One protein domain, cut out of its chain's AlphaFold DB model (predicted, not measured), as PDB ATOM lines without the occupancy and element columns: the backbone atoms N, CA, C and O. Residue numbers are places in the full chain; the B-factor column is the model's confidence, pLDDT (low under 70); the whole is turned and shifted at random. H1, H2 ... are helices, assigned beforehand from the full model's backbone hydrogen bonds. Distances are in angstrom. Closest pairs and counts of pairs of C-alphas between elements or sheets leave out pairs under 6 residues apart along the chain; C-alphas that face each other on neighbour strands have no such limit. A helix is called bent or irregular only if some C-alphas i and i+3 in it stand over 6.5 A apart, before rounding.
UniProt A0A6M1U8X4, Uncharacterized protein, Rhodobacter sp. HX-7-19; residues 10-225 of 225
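What this domain is: This is residues 10 to 225 of the 225 residues of an uncharacterized protein of Rhodobacter sp. HX-7-19 (UniProt A0A6M1U8X4). Two rows of helices pack face to face: H1, H2, H3 and H5 stand side by side in one, H6, H7, H8 and H9 in the other, and short H4 packs on H3. H1, H2, H3, H6, H7, H8 and H9 form a bundle, mostly aligned. The printed part has 216 residues with nine named helices, H1 to H9 in order, and no named strand: all helix. It is compact, with a radius of gyration of the C-alphas of 17.5 A and spans of 49 by 43 by 34 A.

How they stand to each other: H1, residues 10 to 30, and H2, residues 35 to 54, form a hairpin; their closest C-alphas, Gly 24 and Ala 39, are 3.9 A apart. H3, residues 61 to 84, touches H2 with residues 71 to 82 alone, closest at C-alphas 78 and 41, 6.9 A. H4, residues 88 to 95, and H5, residues 99 to 114, touch H3, closest at C-alphas 91 and 80, 4.1 A, and 112 and 64, 5.2 A. H6, residues 123 to 147, and H7, residues 152 to 171, form a hairpin, closest at C-alphas 144 and 152, 4.8 A. H7 touches H3 at a steep tilt of 42 degrees, closest at C-alphas 161 and 74, 4.9 A. H8, residues 175 to 190, forms hairpins with H7, closest at C-alphas 178 and 170, 4.6 A, and with H9, residues 197 to 223, closest at C-alphas 179 and 208, 3.9 A. Every O i to N i+4 pair is within hydrogen-bond range in H1, H2, H3, H4, H6 and H8; H5 has 10 of 12, H7 14 of 16, H9 21 of 23.

Where its parts are: H1 begins at C-alpha 10 (17.719, 17.525, 7.424). H3 is 34.1 A long, H6 35.6 A. H9, 37.3 A, ends at C-alpha 223 (8.660, 34.192, -3.720); it is only just irregular, C-alphas 203 and 206 being 6.7 A apart, with a kink of 42 degrees near residue 204.

The domain as a whole: The two farthest C-alphas, Glu 89 and Arg 225, are 55.5 A apart. The printed part has no cut and no long link. Residues 220 to 225 stand free. pLDDT is under 70 at residues 86, 88, 116 to 121 and 224 to 225.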
ATOM      1  N   ALA A  10      18.856  16.671   7.082       86.81
ATOM      2  CA  ALA A  10      17.719  17.525   7.424       86.81
ATOM      3  C   ALA A  10      16.355  16.838   7.220       86.81
ATOM      4  O   ALA A  10      15.424  17.083   7.986       86.81
ATOM      5  N   ASP A  11      16.225  15.965   6.219       90.19
ATOM      6  CA  ASP A  11      14.975  15.248   5.952       90.19
ATOM      7  C   ASP A  11      14.746  14.140   6.982       90.19
ATOM      8  O   ASP A  11      13.622  13.956   7.445       90.19
ATOM      9  N   TRP A  12      15.817  13.461   7.403       90.62
ATOM     10  CA  TRP A  12      15.767  12.530   8.529       90.62
ATOM     11  C   TRP A  12      15.391  13.238   9.826       90.62
ATOM     12  O   TRP A  12      14.480  12.793  10.518       90.62
ATOM     13  N   ALA A  13      16.031  14.369  10.125       91.00
ATOM     14  CA  ALA A  13      15.713  15.166  11.304       91.00
ATOM     15  C   ALA A  13      14.239  15.613  11.305       91.00
ATOM     16  O   ALA A  13      13.572  15.515  12.332       91.00
ATOM     17  N   ARG A  14      13.690  16.007  10.143       93.88
ATOM     18  CA  ARG A  14      12.256  16.304  10.013       93.88
ATOM     19  C   ARG A  14      11.412  15.072  10.318       93.88
ATOM     20  O   ARG A  14      10.496  15.161  11.128       93.88
ATOM     21  N   LEU A  15      11.684  13.953   9.650       94.50
ATOM     22  CA  LEU A  15      10.875  12.742   9.766       94.50
ATOM     23  C   LEU A  15      10.850  12.227  11.209       94.50
ATOM     24  O   LEU A  15       9.774  11.968  11.740       94.50
ATOM     25  N   PHE A  16      12.013  12.144  11.855       93.50
ATOM     26  CA  PHE A  16      12.106  11.751  13.259       93.50
ATOM     27  C   PHE A  16      11.444  12.775  14.179       93.50
ATOM     28  O   PHE A  16      10.726  12.374  15.084       93.50
ATOM     29  N   GLY A  17      11.606  14.078  13.922       94.38
ATOM     30  CA  GLY A  17      10.931  15.122  14.695       94.38
ATOM     31  C   GLY A  17       9.408  14.987  14.652       94.38
ATOM     32  O   GLY A  17       8.763  14.996  15.694       94.38
ATOM     33  N   ILE A  18       8.833  14.781  13.463       96.06
ATOM     34  CA  ILE A  18       7.396  14.513  13.291       96.06
ATOM     35  C   ILE A  18       7.002  13.212  14.002       96.06
ATOM     36  O   ILE A  18       6.005  13.185  14.719       96.06
ATOM     37  N   GLY A  19       7.796  12.152  13.837       95.69
ATOM     38  CA  GLY A  19       7.575  10.867  14.497       95.69
ATOM     39  C   GLY A  19       7.524  10.994  16.019       95.69
ATOM     40  O   GLY A  19       6.603  10.470  16.636       95.69
ATOM     41  N   CYS A  20       8.443  11.752  16.624       96.19
ATOM     42  CA  CYS A  20       8.449  12.022  18.060       96.19
ATOM     43  C   CYS A  20       7.173  12.733  18.524       96.19
ATOM     44  O   CYS A  20       6.630  12.357  19.558       96.19
ATOM     45  N   VAL A  21       6.657  13.706  17.759       94.75
ATOM     46  CA  VAL A  21       5.372  14.351  18.083       94.75
ATOM     47  C   VAL A  21       4.238  13.330  18.058       94.75
ATOM     48  O   VAL A  21       3.503  13.210  19.032       94.75
ATOM     49  N   VAL A  22       4.108  12.571  16.969       95.56
ATOM     50  CA  VAL A  22       3.015  11.600  16.801       95.56
ATOM     51  C   VAL A  22       3.057  10.527  17.890       95.56
ATOM     52  O   VAL A  22       2.039  10.261  18.525       95.56
ATOM     53  N   VAL A  23       4.230   9.941  18.136       95.25
ATOM     54  CA  VAL A  23       4.406   8.906  19.160       95.25
ATOM     55  C   VAL A  23       4.177   9.486  20.552       95.25
ATOM     56  O   VAL A  23       3.440   8.883  21.319       95.25
ATOM     57  N   GLY A  24       4.716  10.666  20.871       92.62
ATOM     58  CA  GLY A  24       4.510  11.302  22.175       92.62
ATOM     59  C   GLY A  24       3.030  11.524  22.492       92.62
ATOM     60  O   GLY A  24       2.566  11.157  23.569       92.62
ATOM     61  N   LEU A  25       2.257  12.028  21.527       92.88
ATOM     62  CA  LEU A  25       0.809  12.190  21.691       92.88
ATOM     63  C   LEU A  25       0.084  10.846  21.853       92.88
ATOM     64  O   LEU A  25      -0.821  10.734  22.680       92.88
ATOM     65  N   ALA A  26       0.497   9.817  21.109       92.81
ATOM     66  CA  ALA A  26      -0.069   8.477  21.226       92.81
ATOM     67  C   ALA A  26       0.234   7.819  22.586       92.81
ATOM     68  O   ALA A  26      -0.639   7.143  23.131       92.81
ATOM     69  N   LEU A  27       1.430   8.029  23.152       91.81
ATOM     70  CA  LEU A  27       1.780   7.533  24.489       91.81
ATOM     71  C   LEU A  27       0.881   8.173  25.550       91.81
ATOM     72  O   LEU A  27       0.241   7.438  26.301       91.81
ATOM     73  N   SER A  28       0.754   9.506  25.554       91.25
ATOM     74  CA  SER A  28      -0.131  10.216  26.495       91.25
ATOM     75  C   SER A  28      -1.584   9.744  26.388       91.25
ATOM     76  O   SER A  28      -2.218   9.470  27.403       91.25
ATOM     77  N   TRP A  29      -2.097   9.545  25.168       90.88
ATOM     78  CA  TRP A  29      -3.436   8.980  24.962       90.88
ATOM     79  C   TRP A  29      -3.575   7.568  25.551       90.88
ATOM     80  O   TRP A  29      -4.617   7.216  26.101       90.88
ATOM     81  N   ARG A  30      -2.543   6.724  25.417       89.81
ATOM     82  CA  ARG A  30      -2.555   5.332  25.898       89.81
ATOM     83  C   ARG A  30      -2.608   5.246  27.429       89.81
ATOM     84  O   ARG A  30      -3.164   4.272  27.932       89.81
ATOM     85  N   GLY A  31      -2.048   6.229  28.138       86.56
ATOM     86  CA  GLY A  31      -2.270   6.443  29.573       86.56
ATOM     87  C   GLY A  31      -1.646   5.410  30.522       86.56
ATOM     88  O   GLY A  31      -2.210   5.150  31.581       86.56
ATOM     89  N   TYR A  32      -0.512   4.791  30.172       88.94
ATOM     90  CA  TYR A  32       0.233   3.956  31.130       88.94
ATOM     91  C   TYR A  32       0.961   4.814  32.182       88.94
ATOM     92  O   TYR A  32       1.153   6.016  32.001       88.94
ATOM     93  N   ALA A  33       1.397   4.201  33.287       87.25
ATOM     94  CA  ALA A  33       2.147   4.906  34.327       87.25
ATOM     95  C   ALA A  33       3.459   5.488  33.761       87.25
ATOM     96  O   ALA A  33       4.327   4.741  33.319       87.25
ATOM     97  N   GLY A  34       3.588   6.817  33.768       86.81
ATOM     98  CA  GLY A  34       4.733   7.531  33.184       86.81
ATOM     99  C   GLY A  34       4.546   7.986  31.731       86.81
ATOM    100  O   GLY A  34       5.397   8.706  31.216       86.81
ATOM    101  N   ALA A  35       3.422   7.662  31.084       90.19
ATOM    102  CA  ALA A  35       3.177   7.997  29.681       90.19
ATOM    103  C   ALA A  35       3.295   9.493  29.360       90.19
ATOM    104  O   ALA A  35       3.824   9.861  28.314       90.19
ATOM    105  N   ASP A  36       2.828  10.362  30.257       91.19
ATOM    106  CA  ASP A  36       2.907  11.811  30.066       91.19
ATOM    107  C   ASP A  36       4.335  12.357  30.207       91.19
ATOM    108  O   ASP A  36       4.707  13.315  29.526       91.19
ATOM    109  N   TRP A  37       5.173  11.710  31.023       89.31
ATOM    110  CA  TRP A  37       6.597  12.032  31.097       89.31
ATOM    111  C   TRP A  37       7.315  11.649  29.806       89.31
ATOM    112  O   TRP A  37       8.058  12.461  29.252       89.31
ATOM    113  N   ASP A  38       7.050  10.449  29.294       90.62
ATOM    114  CA  ASP A  38       7.621   9.979  28.032       90.62
ATOM    115  C   ASP A  38       7.138  10.832  26.851       90.62
ATOM    116  O   ASP A  38       7.920  11.188  25.963       90.62
ATOM    117  N   ALA A  39       5.867  11.240  26.868       92.38
ATOM    118  CA  ALA A  39       5.302  12.170  25.903       92.38
ATOM    119  C   ALA A  39       6.018  13.526  25.940       92.38
ATOM    120  O   ALA A  39       6.445  14.014  24.893       92.38
ATOM    121  N   LEU A  40       6.212  14.117  27.123       90.56
ATOM    122  CA  LEU A  40       6.925  15.387  27.280       90.56
ATOM    123  C   LEU A  40       8.378  15.288  26.787       90.56
ATOM    124  O   LEU A  40       8.853  16.170  26.069       90.56
ATOM    125  N   ILE A  41       9.061  14.189  27.107       90.94
ATOM    126  CA  ILE A  41      10.422  13.880  26.649       90.94
ATOM    127  C   ILE A  41      10.488  13.810  25.120       90.94
ATOM    128  O   ILE A  41      11.357  14.438  24.505       90.94
ATOM    129  N   LEU A  42       9.558  13.092  24.487       93.19
ATOM    130  CA  LEU A  42       9.493  12.985  23.029       93.19
ATOM    131  C   LEU A  42       9.152  14.321  22.369       93.19
ATOM    132  O   LEU A  42       9.743  14.657  21.346       93.19
ATOM    133  N   LEU A  43       8.257  15.113  22.955       94.00
ATOM    134  CA  LEU A  43       7.904  16.443  22.460       94.00
ATOM    135  C   LEU A  43       9.091  17.412  22.544       94.00
ATOM    136  O   LEU A  43       9.407  18.101  21.573       94.00
ATOM    137  N   MET A  44       9.829  17.405  23.651       93.06
ATOM    138  CA  MET A  44      11.097  18.126  23.760       93.06
ATOM    139  C   MET A  44      12.093  17.645  22.689       93.06
ATOM    140  O   MET A  44      12.642  18.460  21.941       93.06
ATOM    141  N   GLY A  45      12.274  16.330  22.542       92.75
ATOM    142  CA  GLY A  45      13.099  15.729  21.488       92.75
ATOM    143  C   GLY A  45      12.674  16.134  20.070       92.75
ATOM    144  O   GLY A  45      13.514  16.381  19.203       92.75
ATOM    145  N   ALA A  46      11.377  16.304  19.826       94.94
ATOM    146  CA  ALA A  46      10.876  16.775  18.545       94.94
ATOM    147  C   ALA A  46      11.380  18.186  18.225       94.94
ATOM    148  O   ALA A  46      11.796  18.428  17.094       94.94
ATOM    149  N   LEU A  47      11.423  19.108  19.197       94.12
ATOM    150  CA  LEU A  47      11.930  20.468  18.965       94.12
ATOM    151  C   LEU A  47      13.390  20.465  18.514       94.12
ATOM    152  O   LEU A  47      13.728  21.185  17.576       94.12
ATOM    153  N   ILE A  48      14.257  19.652  19.127       94.19
ATOM    154  CA  ILE A  48      15.674  19.627  18.735       94.19
ATOM    155  C   ILE A  48      15.859  19.042  17.325       94.19
ATOM    156  O   ILE A  48      16.668  19.549  16.544       94.19
ATOM    157  N   LEU A  49      15.062  18.031  16.969       92.75
ATOM    158  CA  LEU A  49      15.082  17.392  15.654       92.75
ATOM    159  C   LEU A  49      14.512  18.309  14.566       92.75
ATOM    160  O   LEU A  49      15.149  18.511  13.531       92.75
ATOM    161  N   LEU A  50      13.369  18.949  14.819       93.19
ATOM    162  CA  LEU A  50      12.780  19.944  13.921       93.19
ATOM    163  C   LEU A  50      13.718  21.140  13.733       93.19
ATOM    164  O   LEU A  50      13.880  21.625  12.614       93.19
ATOM    165  N   ARG A  51      14.425  21.569  14.785       93.38
ATOM    166  CA  ARG A  51      15.477  22.587  14.673       93.38
ATOM    167  C   ARG A  51      16.622  22.112  13.778       93.38
ATOM    168  O   ARG A  51      17.068  22.859  12.909       93.38
ATOM    169  N   GLY A  52      17.059  20.862  13.921       87.44
ATOM    170  CA  GLY A  52      18.041  20.235  13.028       87.44
ATOM    171  C   GLY A  52      17.589  20.145  11.563       87.44
ATOM    172  O   GLY A  52      18.427  20.170  10.665       87.44
ATOM    173  N   ALA A  53      16.279  20.097  11.305       89.31
ATOM    174  CA  ALA A  53      15.709  20.070   9.958       89.31
ATOM    175  C   ALA A  53      15.708  21.436   9.246       89.31
ATOM    176  O   ALA A  53      15.551  21.498   8.020       89.31
ATOM    177  N   VAL A  54      15.845  22.531   9.999       89.38
ATOM    178  CA  VAL A  54      15.751  23.903   9.470       89.38
ATOM    179  C   VAL A  54      17.036  24.710   9.634       89.38
ATOM    180  O   VAL A  54      17.285  25.624   8.851       89.38
ATOM    181  N   GLU A  55      17.876  24.382  10.615       84.75
ATOM    182  CA  GLU A  55      19.147  25.068  10.825       84.75
ATOM    183  C   GLU A  55      20.219  24.608   9.831       84.75
ATOM    184  O   GLU A  55      20.649  23.453   9.829       84.75
ATOM    185  N   GLY A  56      20.736  25.559   9.053       79.75
ATOM    186  CA  GLY A  56      21.929  25.370   8.234       79.75
ATOM    187  C   GLY A  56      23.251  25.435   9.023       79.75
ATOM    188  O   GLY A  56      23.277  25.439  10.263       79.75
ATOM    189  N   PRO A  57      24.390  25.492   8.314       79.62
ATOM    190  CA  PRO A  57      25.696  25.742   8.915       79.62
ATOM    191  C   PRO A  57      25.728  27.094   9.640       79.62
ATOM    192  O   PRO A  57      25.196  28.085   9.144       79.62
ATOM    193  N   SER A  58      26.381  27.157  10.804       81.25
ATOM    194  CA  SER A  58      26.532  28.418  11.540       81.25
ATOM    195  C   SER A  58      27.397  29.406  10.740       81.25
ATOM    196  O   SER A  58      28.553  29.080  10.460       81.25
ATOM    197  N   PRO A  59      26.893  30.614  10.416       79.69
ATOM    198  CA  PRO A  59      27.601  31.574   9.564       79.69
ATOM    199  C   PRO A  59      28.765  32.282  10.273       79.69
ATOM    200  O   PRO A  59      29.592  32.919   9.632       79.69
ATOM    201  N   SER A  60      28.833  32.203  11.604       83.25
ATOM    202  CA  SER A  60      29.879  32.831  12.412       83.25
ATOM    203  C   SER A  60      30.143  32.042  13.694       83.25
ATOM    204  O   SER A  60      29.326  31.211  14.104       83.25
ATOM    205  N   ARG A  61      31.269  32.338  14.363       84.38
ATOM    206  CA  ARG A  61      31.586  31.781  15.691       84.38
ATOM    207  C   ARG A  61      30.505  32.108  16.714       84.38
ATOM    208  O   ARG A  61      30.037  31.217  17.408       84.38
ATOM    209  N   VAL A  62      30.053  33.362  16.735       84.56
ATOM    210  CA  VAL A  62      28.997  33.837  17.638       84.56
ATOM    211  C   VAL A  62      27.690  33.065  17.416       84.56
ATOM    212  O   VAL A  62      27.093  32.573  18.371       84.56
ATOM    213  N   ALA A  63      27.279  32.868  16.158       83.19
ATOM    214  CA  ALA A  63      26.108  32.046  15.843       83.19
ATOM    215  C   ALA A  63      26.299  30.575  16.259       83.19
ATOM    216  O   ALA A  63      25.344  29.920  16.674       83.19
ATOM    217  N   GLY A  64      27.529  30.060  16.171       86.25
ATOM    218  CA  GLY A  64      27.901  28.739  16.677       86.25
ATOM    219  C   GLY A  64      27.767  28.621  18.196       86.25
ATOM    220  O   GLY A  64      27.171  27.659  18.668       86.25
ATOM    221  N   VAL A  65      28.237  29.618  18.952       87.38
ATOM    222  CA  VAL A  65      28.093  29.676  20.418       87.38
ATOM    223  C   VAL A  65      26.621  29.740  20.819       87.38
ATOM    224  O   VAL A  65      26.194  28.963  21.666       87.38
ATOM    225  N   MET A  66      25.810  30.579  20.167       88.38
ATOM    226  CA  MET A  66      24.368  30.641  20.442       88.38
ATOM    227  C   MET A  66      23.669  29.312  20.144       88.38
ATOM    228  O   MET A  66      22.823  28.858  20.912       88.38
ATOM    229  N   ARG A  67      24.036  28.648  19.041       89.25
ATOM    230  CA  ARG A  67      23.523  27.313  18.709       89.25
ATOM    231  C   ARG A  67      23.896  26.285  19.779       89.25
ATOM    232  O   ARG A  67      23.022  25.537  20.211       89.25
ATOM    233  N   ALA A  68      25.154  26.274  20.218       89.44
ATOM    234  CA  ALA A  68      25.624  25.408  21.295       89.44
ATOM    235  C   ALA A  68      24.873  25.693  22.602       89.44
ATOM    236  O   ALA A  68      24.336  24.767  23.197       89.44
ATOM    237  N   GLY A  69      24.715  26.962  22.987       89.19
ATOM    238  CA  GLY A  69      23.969  27.368  24.180       89.19
ATOM    239  C   GLY A  69      22.531  26.842  24.199       89.19
ATOM    240  O   GLY A  69      22.084  26.310  25.208       89.19
ATOM    241  N   ARG A  70      21.820  26.882  23.065       91.44
ATOM    242  CA  ARG A  70      20.467  26.302  22.950       91.44
ATOM    243  C   ARG A  70      20.445  24.780  23.107       91.44
ATOM    244  O   ARG A  70      19.487  24.246  23.661       91.44
ATOM    245  N   ILE A  71      21.458  24.083  22.575       90.88
ATOM    246  CA  ILE A  71      21.611  22.626  22.754       90.88
ATOM    247  C   ILE A  71      21.865  22.320  24.222       90.88
ATOM    248  O   ILE A  71      21.259  21.412  24.768       90.88
ATOM    249  N   ILE A  72      22.729  23.098  24.860       90.75
ATOM    250  CA  ILE A  72      23.074  22.931  26.264       90.75
ATOM    251  C   ILE A  72      21.832  23.133  27.128       90.75
ATOM    252  O   ILE A  72      21.465  22.220  27.856       90.75
ATOM    253  N   LEU A  73      21.113  24.249  26.968       90.25
ATOM    254  CA  LEU A  73      19.839  24.489  27.659       90.25
ATOM    255  C   LEU A  73      18.867  23.317  27.482       90.25
ATOM    256  O   LEU A  73      18.272  22.859  28.453       90.25
ATOM    257  N   PHE A  74      18.754  22.795  26.257       91.75
ATOM    258  CA  PHE A  74      17.947  21.614  25.975       91.75
ATOM    259  C   PHE A  74      18.423  20.373  26.738       91.75
ATOM    260  O   PHE A  74      17.606  19.708  27.360       91.75
ATOM    261  N   MET A  75      19.721  20.067  26.716       91.81
ATOM    262  CA  MET A  75      20.290  18.906  27.404       91.81
ATOM    263  C   MET A  75      20.055  18.968  28.912       91.81
ATOM    264  O   MET A  75      19.644  17.969  29.496       91.81
ATOM    265  N   PHE A  76      20.277  20.130  29.531       89.88
ATOM    266  CA  PHE A  76      20.017  20.332  30.956       89.88
ATOM    267  C   PHE A  76      18.532  20.161  31.277       89.88
ATOM    268  O   PHE A  76      18.196  19.427  32.202       89.88
ATOM    269  N   ALA A  77      17.638  20.772  30.491       89.69
ATOM    270  CA  ALA A  77      16.197  20.618  30.673       89.69
ATOM    271  C   ALA A  77      15.749  19.160  30.500       89.69
ATOM    272  O   ALA A  77      15.000  18.642  31.321       89.69
ATOM    273  N   PHE A  78      16.254  18.475  29.476       87.81
ATOM    274  CA  PHE A  78      15.962  17.071  29.208       87.81
ATOM    275  C   PHE A  78      16.444  16.164  30.347       87.81
ATOM    276  O   PHE A  78      15.697  15.314  30.823       87.81
ATOM    277  N   GLY A  79      17.680  16.363  30.818       85.38
ATOM    278  CA  GLY A  79      18.237  15.627  31.953       85.38
ATOM    279  C   GLY A  79      17.448  15.857  33.243       85.38
ATOM    280  O   GLY A  79      17.199  14.901  33.978       85.38
ATOM    281  N   ALA A  80      17.006  17.095  33.476       86.12
ATOM    282  CA  ALA A  80      16.163  17.454  34.610       86.12
ATOM    283  C   ALA A  80      14.802  16.752  34.543       86.12
ATOM    284  O   ALA A  80      14.435  16.067  35.489       86.12
ATOM    285  N   VAL A  81      14.088  16.851  33.414       85.81
ATOM    286  CA  VAL A  81      12.770  16.218  33.211       85.81
ATOM    287  C   VAL A  81      12.859  14.700  33.344       85.81
ATOM    288  O   VAL A  81      12.045  14.096  34.035       85.81
ATOM    289  N   ASN A  82      13.879  14.078  32.752       84.56
ATOM    290  CA  ASN A  82      14.055  12.629  32.817       84.56
ATOM    291  C   ASN A  82      14.293  12.130  34.251       84.56
ATOM    292  O   ASN A  82      13.852  11.047  34.618       84.56
ATOM    293  N   ARG A  83      14.987  12.913  35.085       82.56
ATOM    294  CA  ARG A  83      15.221  12.556  36.492       82.56
ATOM    295  C   ARG A  83      14.111  13.021  37.434       82.56
ATOM    296  O   ARG A  83      13.965  12.432  38.501       82.56
ATOM    297  N   ALA A  84      13.314  14.009  37.034       81.44
ATOM    298  CA  ALA A  84      12.160  14.493  37.788       81.44
ATOM    299  C   ALA A  84      11.057  13.434  37.946       81.44
ATOM    300  O   ALA A  84      10.257  13.540  38.870       81.44
ATOM    301  N   GLN A  85      11.057  12.375  37.122       76.62
ATOM    302  CA  GLN A  85      10.172  11.214  37.288       76.62
ATOM    303  C   GLN A  85      10.271  10.575  38.690       76.62
ATOM    304  O   GLN A  85       9.307   9.983  39.160       76.62
ATOM    305  N   GLY A  86      11.425  10.707  39.362       69.75
ATOM    306  CA  GLY A  86      11.647  10.243  40.736       69.75
ATOM    307  C   GLY A  86      11.492  11.319  41.820       69.75
ATOM    308  O   GLY A  86      11.815  11.043  42.970       69.75
ATOM    309  N   GLY A  87      11.051  12.536  41.474       75.06
ATOM    310  CA  GLY A  87      10.900  13.680  42.384       75.06
ATOM    311  C   GLY A  87      11.820  14.873  42.074       75.06
ATOM    312  O   GLY A  87      12.744  14.790  41.259       75.06
ATOM    313  N   ALA A  88      11.580  16.005  42.748       69.56
ATOM    314  CA  ALA A  88      12.291  17.272  42.523       69.56
ATOM    315  C   ALA A  88      13.808  17.186  42.791       69.56
ATOM    316  O   ALA A  88      14.605  17.775  42.057       69.56
ATOM    317  N   GLU A  89      14.226  16.392  43.781       71.94
ATOM    318  CA  GLU A  89      15.644  16.112  44.059       71.94
ATOM    319  C   GLU A  89      16.335  15.443  42.864       71.94
ATOM    320  O   GLU A  89      17.468  15.780  42.506       71.94
ATOM    321  N   GLY A  90      15.611  14.554  42.176       76.25
ATOM    322  CA  GLY A  90      16.055  13.934  40.937       76.25
ATOM    323  C   GLY A  90      16.318  14.970  39.847       76.25
ATOM    324  O   GLY A  90      17.348  14.900  39.177       76.25
ATOM    325  N   ALA A  91      15.451  15.976  39.699       76.88
ATOM    326  CA  ALA A  91      15.616  17.033  38.700       76.88
ATOM    327  C   ALA A  91      16.916  17.834  38.903       76.88
ATOM    328  O   ALA A  91      17.658  18.073  37.946       76.88
ATOM    329  N   VAL A  92      17.231  18.193  40.153       73.94
ATOM    330  CA  VAL A  92      18.467  18.908  40.511       73.94
ATOM    331  C   VAL A  92      19.693  18.026  40.281       73.94
ATOM    332  O   VAL A  92      20.658  18.470  39.659       73.94
ATOM    333  N   ALA A  93      19.649  16.760  40.706       73.31
ATOM    334  CA  ALA A  93      20.730  15.806  40.466       73.31
ATOM    335  C   ALA A  93      20.964  15.559  38.962       73.31
ATOM    336  O   ALA A  93      22.107  15.448  38.516       73.31
ATOM    337  N   GLY A  94      19.893  15.521  38.167       73.38
ATOM    338  CA  GLY A  94      19.939  15.339  36.718       73.38
ATOM    339  C   GLY A  94      20.528  16.528  35.965       73.38
ATOM    340  O   GLY A  94      21.296  16.325  35.023       73.38
ATOM    341  N   ALA A  95      20.194  17.749  36.388       75.56
ATOM    342  CA  ALA A  95      20.704  18.977  35.787       75.56
ATOM    343  C   ALA A  95      22.105  19.331  36.301       75.56
ATOM    344  O   ALA A  95      23.039  19.448  35.519       75.56
ATOM    345  N   LEU A  96      22.268  19.507  37.612       75.81
ATOM    346  CA  LEU A  96      23.478  20.080  38.208       75.81
ATOM    347  C   LEU A  96      24.492  19.017  38.636       75.81
ATOM    348  O   LEU A  96      25.691  19.251  38.512       75.81
ATOM    349  N   GLY A  97      24.028  17.848  39.086       75.19
ATOM    350  CA  GLY A  97      24.886  16.761  39.575       75.19
ATOM    351  C   GLY A  97      25.548  15.913  38.481       75.19
ATOM    352  O   GLY A  97      26.373  15.050  38.779       75.19
ATOM    353  N   ASN A  98      25.211  16.134  37.209       84.25
ATOM    354  CA  ASN A  98      25.682  15.302  36.106       84.25
ATOM    355  C   ASN A  98      26.961  15.863  35.460       84.25
ATOM    356  O   ASN A  98      26.906  16.635  34.501       84.25
ATOM    357  N   TRP A  99      28.129  15.442  35.959       85.31
ATOM    358  CA  TRP A  99      29.435  15.888  35.450       85.31
ATOM    359  C   TRP A  99      29.631  15.604  33.953       85.31
ATOM    360  O   TRP A  99      30.254  16.402  33.254       85.31
ATOM    361  N   LEU A 100      29.074  14.500  33.440       85.62
ATOM    362  CA  LEU A 100      29.176  14.144  32.025       85.62
ATOM    363  C   LEU A 100      28.432  15.167  31.161       85.62
ATOM    364  O   LEU A 100      28.928  15.575  30.113       85.62
ATOM    365  N   LEU A 101      27.263  15.622  31.618       86.81
ATOM    366  CA  LEU A 101      26.472  16.638  30.929       86.81
ATOM    367  C   LEU A 101      27.219  17.978  30.881       86.81
ATOM    368  O   LEU A 101      27.288  18.599  29.820       86.81
ATOM    369  N   TRP A 102      27.871  18.366  31.980       87.25
ATOM    370  CA  TRP A 102      28.764  19.527  32.018       87.25
ATOM    371  C   TRP A 102      29.980  19.379  31.097       87.25
ATOM    372  O   TRP A 102      30.324  20.326  30.390       87.25
ATOM    373  N   ALA A 103      30.601  18.198  31.040       87.56
ATOM    374  CA  ALA A 103      31.728  17.928  30.149       87.56
ATOM    375  C   ALA A 103      31.325  18.046  28.669       87.56
ATOM    376  O   ALA A 103      32.016  18.696  27.881       87.56
ATOM    377  N   VAL A 104      30.170  17.488  28.292       89.56
ATOM    378  CA  VAL A 104      29.630  17.631  26.933       89.56
ATOM    379  C   VAL A 104      29.262  19.088  26.645       89.56
ATOM    380  O   VAL A 104      29.555  19.578  25.556       89.56
ATOM    381  N   ALA A 105      28.684  19.815  27.603       88.75
ATOM    382  CA  ALA A 105      28.370  21.233  27.439       88.75
ATOM    383  C   ALA A 105      29.632  22.080  27.201       88.75
ATOM    384  O   ALA A 105      29.662  22.901  26.280       88.75
ATOM    385  N   ALA A 106      30.696  21.836  27.969       89.00
ATOM    386  CA  ALA A 106      31.992  22.481  27.781       89.00
ATOM    387  C   ALA A 106      32.565  22.187  26.387       89.00
ATOM    388  O   ALA A 106      33.002  23.106  25.690       89.00
ATOM    389  N   LEU A 107      32.491  20.931  25.935       90.38
ATOM    390  CA  LEU A 107      32.935  20.542  24.598       90.38
ATOM    391  C   LEU A 107      32.123  21.248  23.501       90.38
ATOM    392  O   LEU A 107      32.698  21.805  22.565       90.38
ATOM    393  N   LEU A 108      30.795  21.283  23.629       89.19
ATOM    394  CA  LEU A 108      29.903  21.949  22.677       89.19
ATOM    395  C   LEU A 108      30.165  23.456  22.580       89.19
ATOM    396  O   LEU A 108      30.049  24.010  21.487       89.19
ATOM    397  N   LEU A 109      30.540  24.115  23.682       87.75
ATOM    398  CA  LEU A 109      30.961  25.521  23.677       87.75
ATOM    399  C   LEU A 109      32.362  25.711  23.093       87.75
ATOM    400  O   LEU A 109      32.597  26.700  22.401       87.75
ATOM    401  N   ALA A 110      33.281  24.773  23.319       85.94
ATOM    402  CA  ALA A 110      34.641  24.852  22.797       85.94
ATOM    403  C   ALA A 110      34.687  24.733  21.264       85.94
ATOM    404  O   ALA A 110      35.398  25.492  20.607       85.94
ATOM    405  N   LEU A 111      33.894  23.840  20.665       85.75
ATOM    406  CA  LEU A 111      33.874  23.601  19.212       85.75
ATOM    407  C   LEU A 111      33.735  24.877  18.347       85.75
ATOM    408  O   LEU A 111      34.555  25.078  17.445       85.75
ATOM    409  N   PRO A 112      32.746  25.766  18.569       82.75
ATOM    410  CA  PRO A 112      32.641  27.006  17.805       82.75
ATOM    411  C   PRO A 112      33.773  27.999  18.106       82.75
ATOM    412  O   PRO A 112      34.109  28.788  17.223       82.75
ATOM    413  N   LEU A 113      34.385  27.962  19.294       82.06
ATOM    414  CA  LEU A 113      35.514  28.833  19.651       82.06
ATOM    415  C   LEU A 113      36.809  28.423  18.935       82.06
ATOM    416  O   LEU A 113      37.587  29.289  18.537       82.06
ATOM    417  N   LEU A 114      36.997  27.121  18.704       81.94
ATOM    418  CA  LEU A 114      38.165  26.551  18.024       81.94
ATOM    419  C   LEU A 114      38.123  26.708  16.492       81.94
ATOM    420  O   LEU A 114      39.139  26.527  15.817       81.94
ATOM    421  N   ARG A 115      36.970  27.064  15.909       77.12
ATOM    422  CA  ARG A 115      36.846  27.275  14.459       77.12
ATOM    423  C   ARG A 115      37.634  28.508  13.997       77.12
ATOM    424  O   ARG A 115      37.330  29.642  14.372       77.12
ATOM    425  N   ARG A 116      38.583  28.298  13.077       63.53
ATOM    426  CA  ARG A 116      39.267  29.368  12.331       63.53
ATOM    427  C   ARG A 116      38.294  29.989  11.320       63.53
ATOM    428  O   ARG A 116      38.051  29.437  10.256       63.53
ATOM    429  N   GLY A 117      37.697  31.122  11.680       57.00
ATOM    430  CA  GLY A 117      36.781  31.891  10.832       57.00
ATOM    431  C   GLY A 117      36.485  33.250  11.462       57.00
ATOM    432  O   GLY A 117      36.433  33.365  12.688       57.00
ATOM    433  N   GLY A 118      36.372  34.307  10.657       51.81
ATOM    434  CA  GLY A 118      36.286  35.691  11.137       51.81
ATOM    435  C   GLY A 118      35.188  35.906  12.183       51.81
ATOM    436  O   GLY A 118      34.063  35.435  12.034       51.81
ATOM    437  N   ALA A 119      35.504  36.659  13.239       51.78
ATOM    438  CA  ALA A 119      34.575  37.045  14.304       51.78
ATOM    439  C   ALA A 119      33.479  38.034  13.843       51.78
ATOM    440  O   ALA A 119      32.797  38.626  14.671       51.78
ATOM    441  N   ARG A 120      33.278  38.219  12.529       51.41
ATOM    442  CA  ARG A 120      32.250  39.102  11.955       51.41
ATOM    443  C   ARG A 120      30.867  38.439  11.985       51.41
ATOM    444  O   ARG A 120      30.195  38.303  10.972       51.41
ATOM    445  N   GLY A 121      30.443  38.001  13.166       59.09
ATOM    446  CA  GLY A 121      29.028  37.944  13.518       59.09
ATOM    447  C   GLY A 121      28.699  39.223  14.280       59.09
ATOM    448  O   GLY A 121      29.534  39.699  15.046       59.09
ATOM    449  N   ARG A 122      27.519  39.807  14.071       70.88
ATOM    450  CA  ARG A 122      27.085  40.979  14.839       70.88
ATOM    451  C   ARG A 122      26.927  40.572  16.304       70.88
ATOM    452  O   ARG A 122      25.912  39.998  16.680       70.88
ATOM    453  N   LEU A 123      27.943  40.846  17.124       75.38
ATOM    454  CA  LEU A 123      27.915  40.621  18.572       75.38
ATOM    455  C   LEU A 123      26.657  41.242  19.200       75.38
ATOM    456  O   LEU A 123      26.066  40.646  20.094       75.38
ATOM    457  N   SER A 124      26.194  42.373  18.658       78.12
ATOM    458  CA  SER A 124      24.932  43.023  19.024       78.12
ATOM    459  C   SER A 124      23.714  42.103  18.919       78.12
ATOM    460  O   SER A 124      22.870  42.115  19.808       78.12
ATOM    461  N   ASP A 125      23.619  41.286  17.868       78.38
ATOM    462  CA  ASP A 125      22.466  40.409  17.646       78.38
ATOM    463  C   ASP A 125      22.469  39.260  18.659       78.38
ATOM    464  O   ASP A 125      21.422  38.891  19.188       78.38
ATOM    465  N   ALA A 126      23.656  38.746  18.991       77.44
ATOM    466  CA  ALA A 126      23.815  37.708  20.001       77.44
ATOM    467  C   ALA A 126      23.607  38.225  21.425       77.44
ATOM    468  O   ALA A 126      22.980  37.537  22.221       77.44
ATOM    469  N   LEU A 127      24.067  39.439  21.738       83.31
ATOM    470  CA  LEU A 127      23.783  40.091  23.018       83.31
ATOM    471  C   LEU A 127      22.291  40.376  23.168       83.31
ATOM    472  O   LEU A 127      21.724  40.112  24.222       83.31
ATOM    473  N   ARG A 128      21.631  40.853  22.107       84.69
ATOM    474  CA  ARG A 128      20.180  41.058  22.104       84.69
ATOM    475  C   ARG A 128      19.444  39.742  22.317       84.69
ATOM    476  O   ARG A 128      18.507  39.685  23.100       84.69
ATOM    477  N   GLU A 129      19.854  38.682  21.629       83.31
ATOM    478  CA  GLU A 129      19.223  37.374  21.765       83.31
ATOM    479  C   GLU A 129      19.475  36.729  23.130       83.31
ATOM    480  O   GLU A 129      18.529  36.259  23.755       83.31
ATOM    481  N   GLY A 130      20.710  36.772  23.632       83.31
ATOM    482  CA  GLY A 130      21.048  36.339  24.985       83.31
ATOM    483  C   GLY A 130      20.283  37.136  26.040       83.31
ATOM    484  O   GLY A 130      19.687  36.545  26.933       83.31
ATOM    485  N   GLY A 131      20.200  38.458  25.882       85.25
ATOM    486  CA  GLY A 131      19.411  39.339  26.742       85.25
ATOM    487  C   GLY A 131      17.916  39.016  26.716       85.25
ATOM    488  O   GLY A 131      17.292  38.985  27.769       85.25
ATOM    489  N   MET A 132      17.342  38.696  25.549       87.44
ATOM    490  CA  MET A 132      15.947  38.245  25.449       87.44
ATOM    491  C   MET A 132      15.723  36.902  26.151       87.44
ATOM    492  O   MET A 132      14.709  36.746  26.824       87.44
ATOM    493  N   ILE A 133      16.651  35.947  26.032       85.62
ATOM    494  CA  ILE A 133      16.562  34.652  26.727       85.62
ATOM    495  C   ILE A 133      16.655  34.855  28.242       85.62
ATOM    496  O   ILE A 133      15.827  34.326  28.976       85.62
ATOM    497  N   ILE A 134      17.619  35.651  28.711       86.25
ATOM    498  CA  ILE A 134      17.787  35.962  30.138       86.25
ATOM    499  C   ILE A 134      16.552  36.695  30.671       86.25
ATOM    500  O   ILE A 134      15.995  36.290  31.687       86.25
ATOM    501  N   GLY A 135      16.082  37.727  29.966       87.81
ATOM    502  CA  GLY A 135      14.893  38.489  30.342       87.81
ATOM    503  C   GLY A 135      13.632  37.624  30.391       87.81
ATOM    504  O   GLY A 135      12.881  37.697  31.361       87.81
ATOM    505  N   ALA A 136      13.436  36.745  29.402       88.50
ATOM    506  CA  ALA A 136      12.361  35.756  29.431       88.50
ATOM    507  C   ALA A 136      12.504  34.809  30.629       88.50
ATOM    508  O   ALA A 136      11.513  34.509  31.280       88.50
ATOM    509  N   GLY A 137      13.725  34.384  30.961       86.69
ATOM    510  CA  GLY A 137      14.003  33.526  32.113       86.69
ATOM    511  C   GLY A 137      13.630  34.171  33.440       86.69
ATOM    512  O   GLY A 137      12.964  33.538  34.251       86.69
ATOM    513  N   VAL A 138      13.993  35.440  33.639       89.12
ATOM    514  CA  VAL A 138      13.635  36.206  34.844       89.12
ATOM    515  C   VAL A 138      12.122  36.391  34.950       89.12
ATOM    516  O   VAL A 138      11.550  36.179  36.017       89.12
ATOM    517  N   LEU A 139      11.455  36.739  33.844       90.75
ATOM    518  CA  LEU A 139      10.000  36.888  33.815       90.75
ATOM    519  C   LEU A 139       9.293  35.562  34.132       90.75
ATOM    520  O   LEU A 139       8.416  35.518  34.992       90.75
ATOM    521  N   LEU A 140       9.692  34.482  33.459       89.62
ATOM    522  CA  LEU A 140       9.148  33.142  33.678       89.62
ATOM    523  C   LEU A 140       9.408  32.657  35.101       89.62
ATOM    524  O   LEU A 140       8.540  32.019  35.682       89.62
ATOM    525  N   TRP A 141      10.562  32.987  35.679       88.88
ATOM    526  CA  TRP A 141      10.857  32.696  37.078       88.88
ATOM    527  C   TRP A 141       9.872  33.384  38.013       88.88
ATOM    528  O   TRP A 141       9.270  32.707  38.840       88.88
ATOM    529  N   GLY A 142       9.626  34.685  37.839       89.06
ATOM    530  CA  GLY A 142       8.619  35.399  38.628       89.06
ATOM    531  C   GLY A 142       7.225  34.770  38.516       89.06
ATOM    532  O   GLY A 142       6.567  34.547  39.531       89.06
ATOM    533  N   ILE A 143       6.804  34.416  37.297       88.81
ATOM    534  CA  ILE A 143       5.508  33.767  37.042       88.81
ATOM    535  C   ILE A 143       5.434  32.394  37.718       88.81
ATOM    536  O   ILE A 143       4.467  32.099  38.417       88.81
ATOM    537  N   HIS A 144       6.438  31.541  37.516       89.56
ATOM    538  CA  HIS A 144       6.407  30.172  38.020       89.56
ATOM    539  C   HIS A 144       6.599  30.095  39.529       89.56
ATOM    540  O   HIS A 144       5.935  29.277  40.148       89.56
ATOM    541  N   VAL A 145       7.419  30.953  40.139       89.81
ATOM    542  CA  VAL A 145       7.514  31.030  41.604       89.81
ATOM    543  C   VAL A 145       6.176  31.438  42.215       89.81
ATOM    544  O   VAL A 145       5.790  30.892  43.243       89.81
ATOM    545  N   TRP A 146       5.451  32.362  41.575       89.69
ATOM    546  CA  TRP A 146       4.145  32.801  42.062       89.69
ATOM    547  C   TRP A 146       3.060  31.728  41.914       89.69
ATOM    548  O   TRP A 146       2.254  31.543  42.820       89.69
ATOM    549  N   LEU A 147       3.042  31.007  40.789       87.06
ATOM    550  CA  LEU A 147       2.040  29.968  40.537       87.06
ATOM    551  C   LEU A 147       2.355  28.646  41.247       87.06
ATOM    552  O   LEU A 147       1.435  27.966  41.692       87.06
ATOM    553  N   GLN A 148       3.627  28.242  41.270       83.25
ATOM    554  CA  GLN A 148       4.086  26.903  41.650       83.25
ATOM    555  C   GLN A 148       5.533  26.917  42.176       83.25
ATOM    556  O   GLN A 148       6.469  26.549  41.455       83.25
ATOM    557  N   PRO A 149       5.741  27.322  43.437       81.69
ATOM    558  CA  PRO A 149       7.076  27.545  43.987       81.69
ATOM    559  C   PRO A 149       7.953  26.284  44.008       81.69
ATOM    560  O   PRO A 149       9.156  26.385  43.780       81.69
ATOM    561  N   GLU A 150       7.369  25.101  44.216       82.56
ATOM    562  CA  GLU A 150       8.107  23.834  44.337       82.56
ATOM    563  C   GLU A 150       8.735  23.367  43.011       82.56
ATOM    564  O   GLU A 150       9.837  22.822  42.995       82.56
ATOM    565  N   GLU A 151       8.077  23.634  41.879       82.75
ATOM    566  CA  GLU A 151       8.539  23.215  40.545       82.75
ATOM    567  C   GLU A 151       9.150  24.358  39.724       82.75
ATOM    568  O   GLU A 151       9.571  24.150  38.579       82.75
ATOM    569  N   ALA A 152       9.201  25.574  40.275       85.38
ATOM    570  CA  ALA A 152       9.500  26.782  39.514       85.38
ATOM    571  C   ALA A 152      10.824  26.689  38.741       85.38
ATOM    572  O   ALA A 152      10.879  27.036  37.561       85.38
ATOM    573  N   GLY A 153      11.876  26.147  39.363       84.06
ATOM    574  CA  GLY A 153      13.175  25.971  38.709       84.06
ATOM    575  C   GLY A 153      13.136  25.028  37.508       84.06
ATOM    576  O   GLY A 153      13.671  25.363  36.449       84.06
ATOM    577  N   LEU A 154      12.453  23.887  37.637       86.31
ATOM    578  CA  LEU A 154      12.286  22.938  36.534       86.31
ATOM    579  C   LEU A 154      11.479  23.571  35.396       86.31
ATOM    580  O   LEU A 154      11.872  23.475  34.232       86.31
ATOM    581  N   ARG A 155      10.396  24.284  35.721       88.06
ATOM    582  CA  ARG A 155       9.547  24.941  34.719       88.06
ATOM    583  C   ARG A 155      10.245  26.050  33.970       88.06
ATOM    584  O   ARG A 155      10.094  26.139  32.753       88.06
ATOM    585  N   VAL A 156      11.029  26.871  34.658       90.12
ATOM    586  CA  VAL A 156      11.830  27.911  34.009       90.12
ATOM    587  C   VAL A 156      12.840  27.284  33.064       90.12
ATOM    588  O   VAL A 156      12.956  27.725  31.922       90.12
ATOM    589  N   LEU A 157      13.527  26.225  33.496       89.88
ATOM    590  CA  LEU A 157      14.510  25.535  32.668       89.88
ATOM    591  C   LEU A 157      13.872  24.923  31.410       89.88
ATOM    592  O   LEU A 157      14.375  25.139  30.305       89.88
ATOM    593  N   VAL A 158      12.747  24.216  31.556       90.56
ATOM    594  CA  VAL A 158      11.990  23.642  30.430       90.56
ATOM    595  C   VAL A 158      11.488  24.744  29.503       90.56
ATOM    596  O   VAL A 158      11.715  24.672  28.297       90.56
ATOM    597  N   SER A 159      10.882  25.799  30.044       92.06
ATOM    598  CA  SER A 159      10.338  26.907  29.258       92.06
ATOM    599  C   SER A 159      11.418  27.636  28.467       92.06
ATOM    600  O   SER A 159      11.255  27.895  27.273       92.06
ATOM    601  N   LEU A 160      12.564  27.909  29.092       92.56
ATOM    602  CA  LEU A 160      13.713  28.505  28.418       92.56
ATOM    603  C   LEU A 160      14.250  27.601  27.313       92.56
ATOM    604  O   LEU A 160      14.489  28.083  26.206       92.56
ATOM    605  N   ALA A 161      14.408  26.303  27.574       92.94
ATOM    606  CA  ALA A 161      14.847  25.352  26.561       92.94
ATOM    607  C   ALA A 161      13.867  25.293  25.381       92.94
ATOM    608  O   ALA A 161      14.292  25.352  24.227       92.94
ATOM    609  N   VAL A 162      12.565  25.232  25.651       94.12
ATOM    610  CA  VAL A 162      11.509  25.214  24.634       94.12
ATOM    611  C   VAL A 162      11.556  26.478  23.782       94.12
ATOM    612  O   VAL A 162      11.690  26.384  22.563       94.12
ATOM    613  N   LEU A 163      11.527  27.661  24.398       93.38
ATOM    614  CA  LEU A 163      11.541  28.939  23.680       93.38
ATOM    615  C   LEU A 163      12.828  29.120  22.871       93.38
ATOM    616  O   LEU A 163      12.782  29.476  21.691       93.38
ATOM    617  N   ALA A 164      13.979  28.813  23.473       91.75
ATOM    618  CA  ALA A 164      15.278  28.947  22.825       91.75
ATOM    619  C   ALA A 164      15.406  28.050  21.581       91.75
ATOM    620  O   ALA A 164      16.129  28.409  20.649       91.75
ATOM    621  N   ASN A 165      14.696  26.916  21.540       93.31
ATOM    622  CA  ASN A 165      14.704  25.975  20.419       93.31
ATOM    623  C   ASN A 165      13.561  26.185  19.415       93.31
ATOM    624  O   ASN A 165      13.772  25.976  18.222       93.31
ATOM    625  N   ALA A 166      12.389  26.646  19.854       93.12
ATOM    626  CA  ALA A 166      11.244  26.902  18.984       93.12
ATOM    627  C   ALA A 166      11.418  28.182  18.153       93.12
ATOM    628  O   ALA A 166      11.114  28.192  16.960       93.12
ATOM    629  N   VAL A 167      11.965  29.253  18.741       92.19
ATOM    630  CA  VAL A 167      12.110  30.559  18.067       92.19
ATOM    631  C   VAL A 167      12.892  30.473  16.745       92.19
ATOM    632  O   VAL A 167      12.407  31.013  15.747       92.19
ATOM    633  N   PRO A 168      14.057  29.795  16.661       90.12
ATOM    634  CA  PRO A 168      14.757  29.613  15.389       90.12
ATOM    635  C   PRO A 168      13.919  28.893  14.324       90.12
ATOM    636  O   PRO A 168      14.004  29.248  13.149       90.12
ATOM    637  N   ILE A 169      13.085  27.925  14.721       92.44
ATOM    638  CA  ILE A 169      12.225  27.177  13.793       92.44
ATOM    639  C   ILE A 169      11.140  28.082  13.219       92.44
ATOM    640  O   ILE A 169      10.945  28.120  12.005       92.44
ATOM    641  N   LEU A 170      10.491  28.871  14.077       90.50
ATOM    642  CA  LEU A 170       9.470  29.835  13.665       90.50
ATOM    643  C   LEU A 170      10.042  30.887  12.704       90.50
ATOM    644  O   LEU A 170       9.402  31.246  11.718       90.50
ATOM    645  N   ARG A 171      11.279  31.341  12.945       88.94
ATOM    646  CA  ARG A 171      11.980  32.300  12.073       88.94
ATOM    647  C   ARG A 171      12.415  31.710  10.733       88.94
ATOM    648  O   ARG A 171      12.560  32.464   9.778       88.94
ATOM    649  N   ALA A 172      12.621  30.395  10.645       88.12
ATOM    650  CA  ALA A 172      13.044  29.745   9.406       88.12
ATOM    651  C   ALA A 172      11.970  29.791   8.303       88.12
ATOM    652  O   ALA A 172      12.269  29.490   7.151       88.12
ATOM    653  N   GLY A 173      10.722  30.146   8.643       83.94
ATOM    654  CA  GLY A 173       9.651  30.355   7.668       83.94
ATOM    655  C   GLY A 173       9.185  29.077   6.970       83.94
ATOM    656  O   GLY A 173       8.521  29.150   5.937       83.94
ATOM    657  N   ARG A 174       9.525  27.899   7.510       89.88
ATOM    658  CA  ARG A 174       9.053  26.620   6.979       89.88
ATOM    659  C   ARG A 174       7.692  26.280   7.592       89.88
ATOM    660  O   ARG A 174       7.627  26.133   8.811       89.88
ATOM    661  N   PRO A 175       6.617  26.149   6.794       91.94
ATOM    662  CA  PRO A 175       5.253  26.099   7.322       91.94
ATOM    663  C   PRO A 175       5.005  24.961   8.311       91.94
ATOM    664  O   PRO A 175       4.555  25.192   9.430       91.94
ATOM    665  N   ILE A 176       5.331  23.732   7.911       93.50
ATOM    666  CA  ILE A 176       5.033  22.530   8.697       93.50
ATOM    667  C   ILE A 176       5.845  22.539   9.993       93.50
ATOM    668  O   ILE A 176       5.295  22.348  11.075       93.50
ATOM    669  N   GLU A 177       7.147  22.808   9.899       94.38
ATOM    670  CA  GLU A 177       8.037  22.855  11.054       94.38
ATOM    671  C   GLU A 177       7.671  23.988  12.013       94.38
ATOM    672  O   GLU A 177       7.710  23.777  13.219       94.38
ATOM    673  N   ALA A 178       7.263  25.158  11.509       93.06
ATOM    674  CA  ALA A 178       6.802  26.265  12.343       93.06
ATOM    675  C   ALA A 178       5.509  25.915  13.093       93.06
ATOM    676  O   ALA A 178       5.409  26.173  14.292       93.06
ATOM    677  N   GLY A 179       4.544  25.291  12.413       94.31
ATOM    678  CA  GLY A 179       3.298  24.860  13.042       94.31
ATOM    679  C   GLY A 179       3.519  23.819  14.135       94.31
ATOM    680  O   GLY A 179       3.028  23.976  15.252       94.31
ATOM    681  N   LEU A 180       4.326  22.795  13.845       95.56
ATOM    682  CA  LEU A 180       4.685  21.774  14.829       95.56
ATOM    683  C   LEU A 180       5.487  22.362  15.989       95.56
ATOM    684  O   LEU A 180       5.182  22.065  17.137       95.56
ATOM    685  N   ALA A 181       6.470  23.221  15.717       96.00
ATOM    686  CA  ALA A 181       7.262  23.850  16.766       96.00
ATOM    687  C   ALA A 181       6.408  24.717  17.693       96.00
ATOM    688  O   ALA A 181       6.609  24.658  18.903       96.00
ATOM    689  N   LEU A 182       5.445  25.483  17.162       95.31
ATOM    690  CA  LEU A 182       4.540  26.268  18.003       95.31
ATOM    691  C   LEU A 182       3.634  25.366  18.841       95.31
ATOM    692  O   LEU A 182       3.527  25.578  20.044       95.31
ATOM    693  N   MET A 183       3.007  24.361  18.223       95.81
ATOM    694  CA  MET A 183       2.137  23.418  18.928       95.81
ATOM    695  C   MET A 183       2.888  22.743  20.078       95.81
ATOM    696  O   MET A 183       2.443  22.782  21.220       95.81
ATOM    697  N   VAL A 184       4.062  22.181  19.785       95.31
ATOM    698  CA  VAL A 184       4.912  21.519  20.775       95.31
ATOM    699  C   VAL A 184       5.361  22.498  21.857       95.31
ATOM    700  O   VAL A 184       5.324  22.155  23.033       95.31
ATOM    701  N   ALA A 185       5.740  23.725  21.490       94.88
ATOM    702  CA  ALA A 185       6.136  24.727  22.470       94.88
ATOM    703  C   ALA A 185       4.994  25.075  23.429       94.88
ATOM    704  O   ALA A 185       5.210  25.097  24.634       94.88
ATOM    705  N   VAL A 186       3.779  25.291  22.918       94.56
ATOM    706  CA  VAL A 186       2.598  25.553  23.755       94.56
ATOM    707  C   VAL A 186       2.343  24.388  24.703       94.56
ATOM    708  O   VAL A 186       2.160  24.616  25.895       94.56
ATOM    709  N   ILE A 187       2.396  23.150  24.205       93.94
ATOM    710  CA  ILE A 187       2.215  21.959  25.040       93.94
ATOM    711  C   ILE A 187       3.247  21.944  26.171       93.94
ATOM    712  O   ILE A 187       2.863  21.890  27.332       93.94
ATOM    713  N   CYS A 188       4.539  22.065  25.861       92.25
ATOM    714  CA  CYS A 188       5.596  21.998  26.874       92.25
ATOM    715  C   CYS A 188       5.598  23.181  27.861       92.25
ATOM    716  O   CYS A 188       6.175  23.058  28.937       92.25
ATOM    717  N   LEU A 189       5.008  24.326  27.502       91.56
ATOM    718  CA  LEU A 189       4.890  25.496  28.384       91.56
ATOM    719  C   LEU A 189       3.672  25.417  29.313       91.56
ATOM    720  O   LEU A 189       3.695  25.976  30.409       91.56
ATOM    721  N   VAL A 190       2.598  24.768  28.863       90.81
ATOM    722  CA  VAL A 190       1.326  24.689  29.592       90.81
ATOM    723  C   VAL A 190       1.245  23.416  30.431       90.81
ATOM    724  O   VAL A 190       0.755  23.452  31.560       90.81
ATOM    725  N   VAL A 191       1.715  22.290  29.888       89.44
ATOM    726  CA  VAL A 191       1.665  21.000  30.572       89.44
ATOM    727  C   VAL A 191       2.629  21.008  31.748       89.44
ATOM    728  O   VAL A 191       3.809  21.333  31.634       89.44
ATOM    729  N   GLN A 192       2.089  20.625  32.897       84.56
ATOM    730  CA  GLN A 192       2.863  20.379  34.100       84.56
ATOM    731  C   GLN A 192       3.740  19.139  33.898       84.56
ATOM    732  O   GLN A 192       3.254  18.186  33.289       84.56
ATOM    733  N   PRO A 193       4.992  19.092  34.382       78.44
ATOM    734  CA  PRO A 193       5.777  17.861  34.349       78.44
ATOM    735  C   PRO A 193       4.988  16.692  34.974       78.44
ATOM    736  O   PRO A 193       4.570  16.765  36.123       78.44
ATOM    737  N   GLY A 194       4.715  15.645  34.187       75.94
ATOM    738  CA  GLY A 194       3.878  14.506  34.601       75.94
ATOM    739  C   GLY A 194       2.358  14.706  34.507       75.94
ATOM    740  O   GLY A 194       1.610  13.785  34.820       75.94
ATOM    741  N   GLY A 195       1.887  15.875  34.072       85.25
ATOM    742  CA  GLY A 195       0.476  16.156  33.808       85.25
ATOM    743  C   GLY A 195       0.023  15.698  32.419       85.25
ATOM    744  O   GLY A 195       0.829  15.568  31.503       85.25
ATOM    745  N   ALA A 196      -1.290  15.515  32.250       88.38
ATOM    746  CA  ALA A 196      -1.876  15.015  31.007       88.38
ATOM    747  C   ALA A 196      -1.521  15.891  29.790       88.38
ATOM    748  O   ALA A 196      -1.908  17.061  29.708       88.38
ATOM    749  N   VAL A 197      -0.827  15.304  28.813       90.62
ATOM    750  CA  VAL A 197      -0.372  16.008  27.601       90.62
ATOM    751  C   VAL A 197      -1.484  16.124  26.554       90.62
ATOM    752  O   VAL A 197      -1.651  17.179  25.935       90.62
ATOM    753  N   TRP A 198      -2.262  15.059  26.340       89.56
ATOM    754  CA  TRP A 198      -3.235  14.988  25.243       89.56
ATOM    755  C   TRP A 198      -4.326  16.086  25.251       89.56
ATOM    756  O   TRP A 198      -4.626  16.583  24.160       89.56
ATOM    757  N   PRO A 199      -4.892  16.550  26.393       89.88
ATOM    758  CA  PRO A 199      -5.919  17.593  26.368       89.88
ATOM    759  C   PRO A 199      -5.338  18.927  25.900       89.88
ATOM    760  O   PRO A 199      -5.939  19.640  25.095       89.88
ATOM    761  N   VAL A 200      -4.124  19.244  26.357       92.12
ATOM    762  CA  VAL A 200      -3.410  20.454  25.946       92.12
ATOM    763  C   VAL A 200      -3.022  20.366  24.474       92.12
ATOM    764  O   VAL A 200      -3.131  21.355  23.754       92.12
ATOM    765  N   ALA A 201      -2.633  19.184  23.991       91.06
ATOM    766  CA  ALA A 201      -2.303  18.987  22.585       91.06
ATOM    767  C   ALA A 201      -3.488  19.266  21.650       91.06
ATOM    768  O   ALA A 201      -3.304  19.920  20.622       91.06
ATOM    769  N   LEU A 202      -4.701  18.844  22.022       91.50
ATOM    770  CA  LEU A 202      -5.918  19.157  21.263       91.50
ATOM    771  C   LEU A 202      -6.169  20.667  21.178       91.50
ATOM    772  O   LEU A 202      -6.518  21.175  20.114       91.50
ATOM    773  N   LEU A 203      -5.938  21.393  22.274       91.69
ATOM    774  CA  LEU A 203      -6.086  22.850  22.325       91.69
ATOM    775  C   LEU A 203      -4.952  23.594  21.602       91.69
ATOM    776  O   LEU A 203      -5.162  24.686  21.076       91.69
ATOM    777  N   ALA A 204      -3.753  23.013  21.546       92.69
ATOM    778  CA  ALA A 204      -2.592  23.591  20.874       92.69
ATOM    779  C   ALA A 204      -2.607  23.370  19.349       92.69
ATOM    780  O   ALA A 204      -1.966  24.122  18.610       92.69
ATOM    781  N   LEU A 205      -3.335  22.363  18.859       91.56
ATOM    782  CA  LEU A 205      -3.384  22.004  17.441       91.56
ATOM    783  C   LEU A 205      -3.877  23.153  16.533       91.56
ATOM    784  O   LEU A 205      -3.195  23.437  15.544       91.56
ATOM    785  N   PRO A 206      -4.959  23.893  16.858       93.62
ATOM    786  CA  PRO A 206      -5.368  25.070  16.087       93.62
ATOM    787  C   PRO A 206      -4.286  26.154  16.003       93.62
ATOM    788  O   PRO A 206      -4.113  26.767  14.949       93.62
ATOM    789  N   LEU A 207      -3.521  26.366  17.081       91.75
ATOM    790  CA  LEU A 207      -2.421  27.336  17.100       91.75
ATOM    791  C   LEU A 207      -1.297  26.904  16.155       91.75
ATOM    792  O   LEU A 207      -0.802  27.715  15.369       91.75
ATOM    793  N   GLY A 208      -0.933  25.620  16.179       92.38
ATOM    794  CA  GLY A 208       0.043  25.051  15.252       92.38
ATOM    795  C   GLY A 208      -0.393  25.171  13.792       92.38
ATOM    796  O   GLY A 208       0.385  25.613  12.944       92.38
ATOM    797  N   LEU A 209      -1.654  24.854  13.491       93.44
ATOM    798  CA  LEU A 209      -2.216  25.009  12.146       93.44
ATOM    799  C   LEU A 209      -2.179  26.467  11.681       93.44
ATOM    800  O   LEU A 209      -1.736  26.746  10.566       93.44
ATOM    801  N   LEU A 210      -2.587  27.403  12.541       93.38
ATOM    802  CA  LEU A 210      -2.548  28.829  12.237       93.38
ATOM    803  C   LEU A 210      -1.120  29.291  11.925       93.38
ATOM    804  O   LEU A 210      -0.902  29.970  10.921       93.38
ATOM    805  N   ALA A 211      -0.138  28.890  12.733       91.56
ATOM    806  CA  ALA A 211       1.262  29.224  12.493       91.56
ATOM    807  C   ALA A 211       1.784  28.648  11.172       91.56
ATOM    808  O   ALA A 211       2.468  29.361  10.434       91.56
ATOM    809  N   ALA A 212       1.420  27.411  10.829       92.69
ATOM    810  CA  ALA A 212       1.778  26.821   9.543       92.69
ATOM    811  C   ALA A 212       1.181  27.611   8.370       92.69
ATOM    812  O   ALA A 212       1.894  27.957   7.425       92.69
ATOM    813  N   VAL A 213      -0.105  27.964   8.443       93.69
ATOM    814  CA  VAL A 213      -0.782  28.758   7.407       93.69
ATOM    815  C   VAL A 213      -0.138  30.135   7.257       93.69
ATOM    816  O   VAL A 213       0.130  30.571   6.136       93.69
ATOM    817  N   LEU A 214       0.145  30.822   8.366       92.12
ATOM    818  CA  LEU A 214       0.775  32.142   8.354       92.12
ATOM    819  C   LEU A 214       2.186  32.089   7.762       92.12
ATOM    820  O   LEU A 214       2.500  32.882   6.872       92.12
ATOM    821  N   ALA A 215       3.007  31.129   8.187       90.19
ATOM    822  CA  ALA A 215       4.343  30.922   7.636       90.19
ATOM    823  C   ALA A 215       4.293  30.616   6.129       90.19
ATOM    824  O   ALA A 215       5.063  31.193   5.363       90.19
ATOM    825  N   GLY A 216       3.337  29.793   5.679       89.81
ATOM    826  CA  GLY A 216       3.127  29.498   4.258       89.81
ATOM    827  C   GLY A 216       2.745  30.729   3.441       89.81
ATOM    828  O   GLY A 216       3.324  30.973   2.383       89.81
ATOM    829  N   ARG A 217       1.826  31.555   3.954       90.94
ATOM    830  CA  ARG A 217       1.429  32.816   3.304       90.94
ATOM    831  C   ARG A 217       2.588  33.805   3.207       90.94
ATOM    832  O   ARG A 217       2.730  34.473   2.185       90.94
ATOM    833  N   ILE A 218       3.407  33.909   4.253       88.88
ATOM    834  CA  ILE A 218       4.592  34.774   4.255       88.88
ATOM    835  C   ILE A 218       5.609  34.280   3.223       88.88
ATOM    836  O   ILE A 218       6.079  35.076   2.414       88.88
ATOM    837  N   ALA A 219       5.900  32.978   3.201       86.44
ATOM    838  CA  ALA A 219       6.848  32.398   2.254       86.44
ATOM    839  C   ALA A 219       6.403  32.606   0.797       86.44
ATOM    840  O   ALA A 219       7.205  33.035  -0.031       86.44
ATOM    841  N   ALA A 220       5.116  32.399   0.498       86.06
ATOM    842  CA  ALA A 220       4.558  32.626  -0.836       86.06
ATOM    843  C   ALA A 220       4.681  34.095  -1.283       86.06
ATOM    844  O   ALA A 220       5.077  34.368  -2.413       86.06
ATOM    845  N   LYS A 221       4.414  35.058  -0.385       88.56
ATOM    846  CA  LYS A 221       4.582  36.494  -0.679       88.56
ATOM    847  C   LYS A 221       6.029  36.891  -0.973       88.56
ATOM    848  O   LYS A 221       6.245  37.844  -1.713       88.56
ATOM    849  N   LEU A 222       7.004  36.204  -0.379       83.12
ATOM    850  CA  LEU A 222       8.428  36.471  -0.599       83.12
ATOM    851  C   LEU A 222       8.959  35.864  -1.905       83.12
ATOM    852  O   LEU A 222       9.982  36.327  -2.389       83.12
ATOM    853  N   GLN A 223       8.284  34.852  -2.461       77.88
ATOM    854  CA  GLN A 223       8.660  34.192  -3.720       77.88
ATOM    855  C   GLN A 223       7.987  34.799  -4.960       77.88
ATOM    856  O   GLN A 223       8.484  34.621  -6.064       77.88
ATOM    857  N   GLY A 224       6.851  35.484  -4.793       66.44
ATOM    858  CA  GLY A 224       6.137  36.189  -5.869       66.44
ATOM    859  C   GLY A 224       6.598  37.634  -6.107       66.44
ATOM    860  O   GLY A 224       5.832  38.421  -6.659       66.44
ATOM    861  N   ARG A 225       7.795  37.993  -5.635       49.38
ATOM    862  CA  ARG A 225       8.514  39.245  -5.913       49.38
ATOM    863  C   ARG A 225       9.803  38.909  -6.642       49.38
ATOM    864  O   ARG A 225      10.231  39.761  -7.444       49.38
TER     865      ARG A 225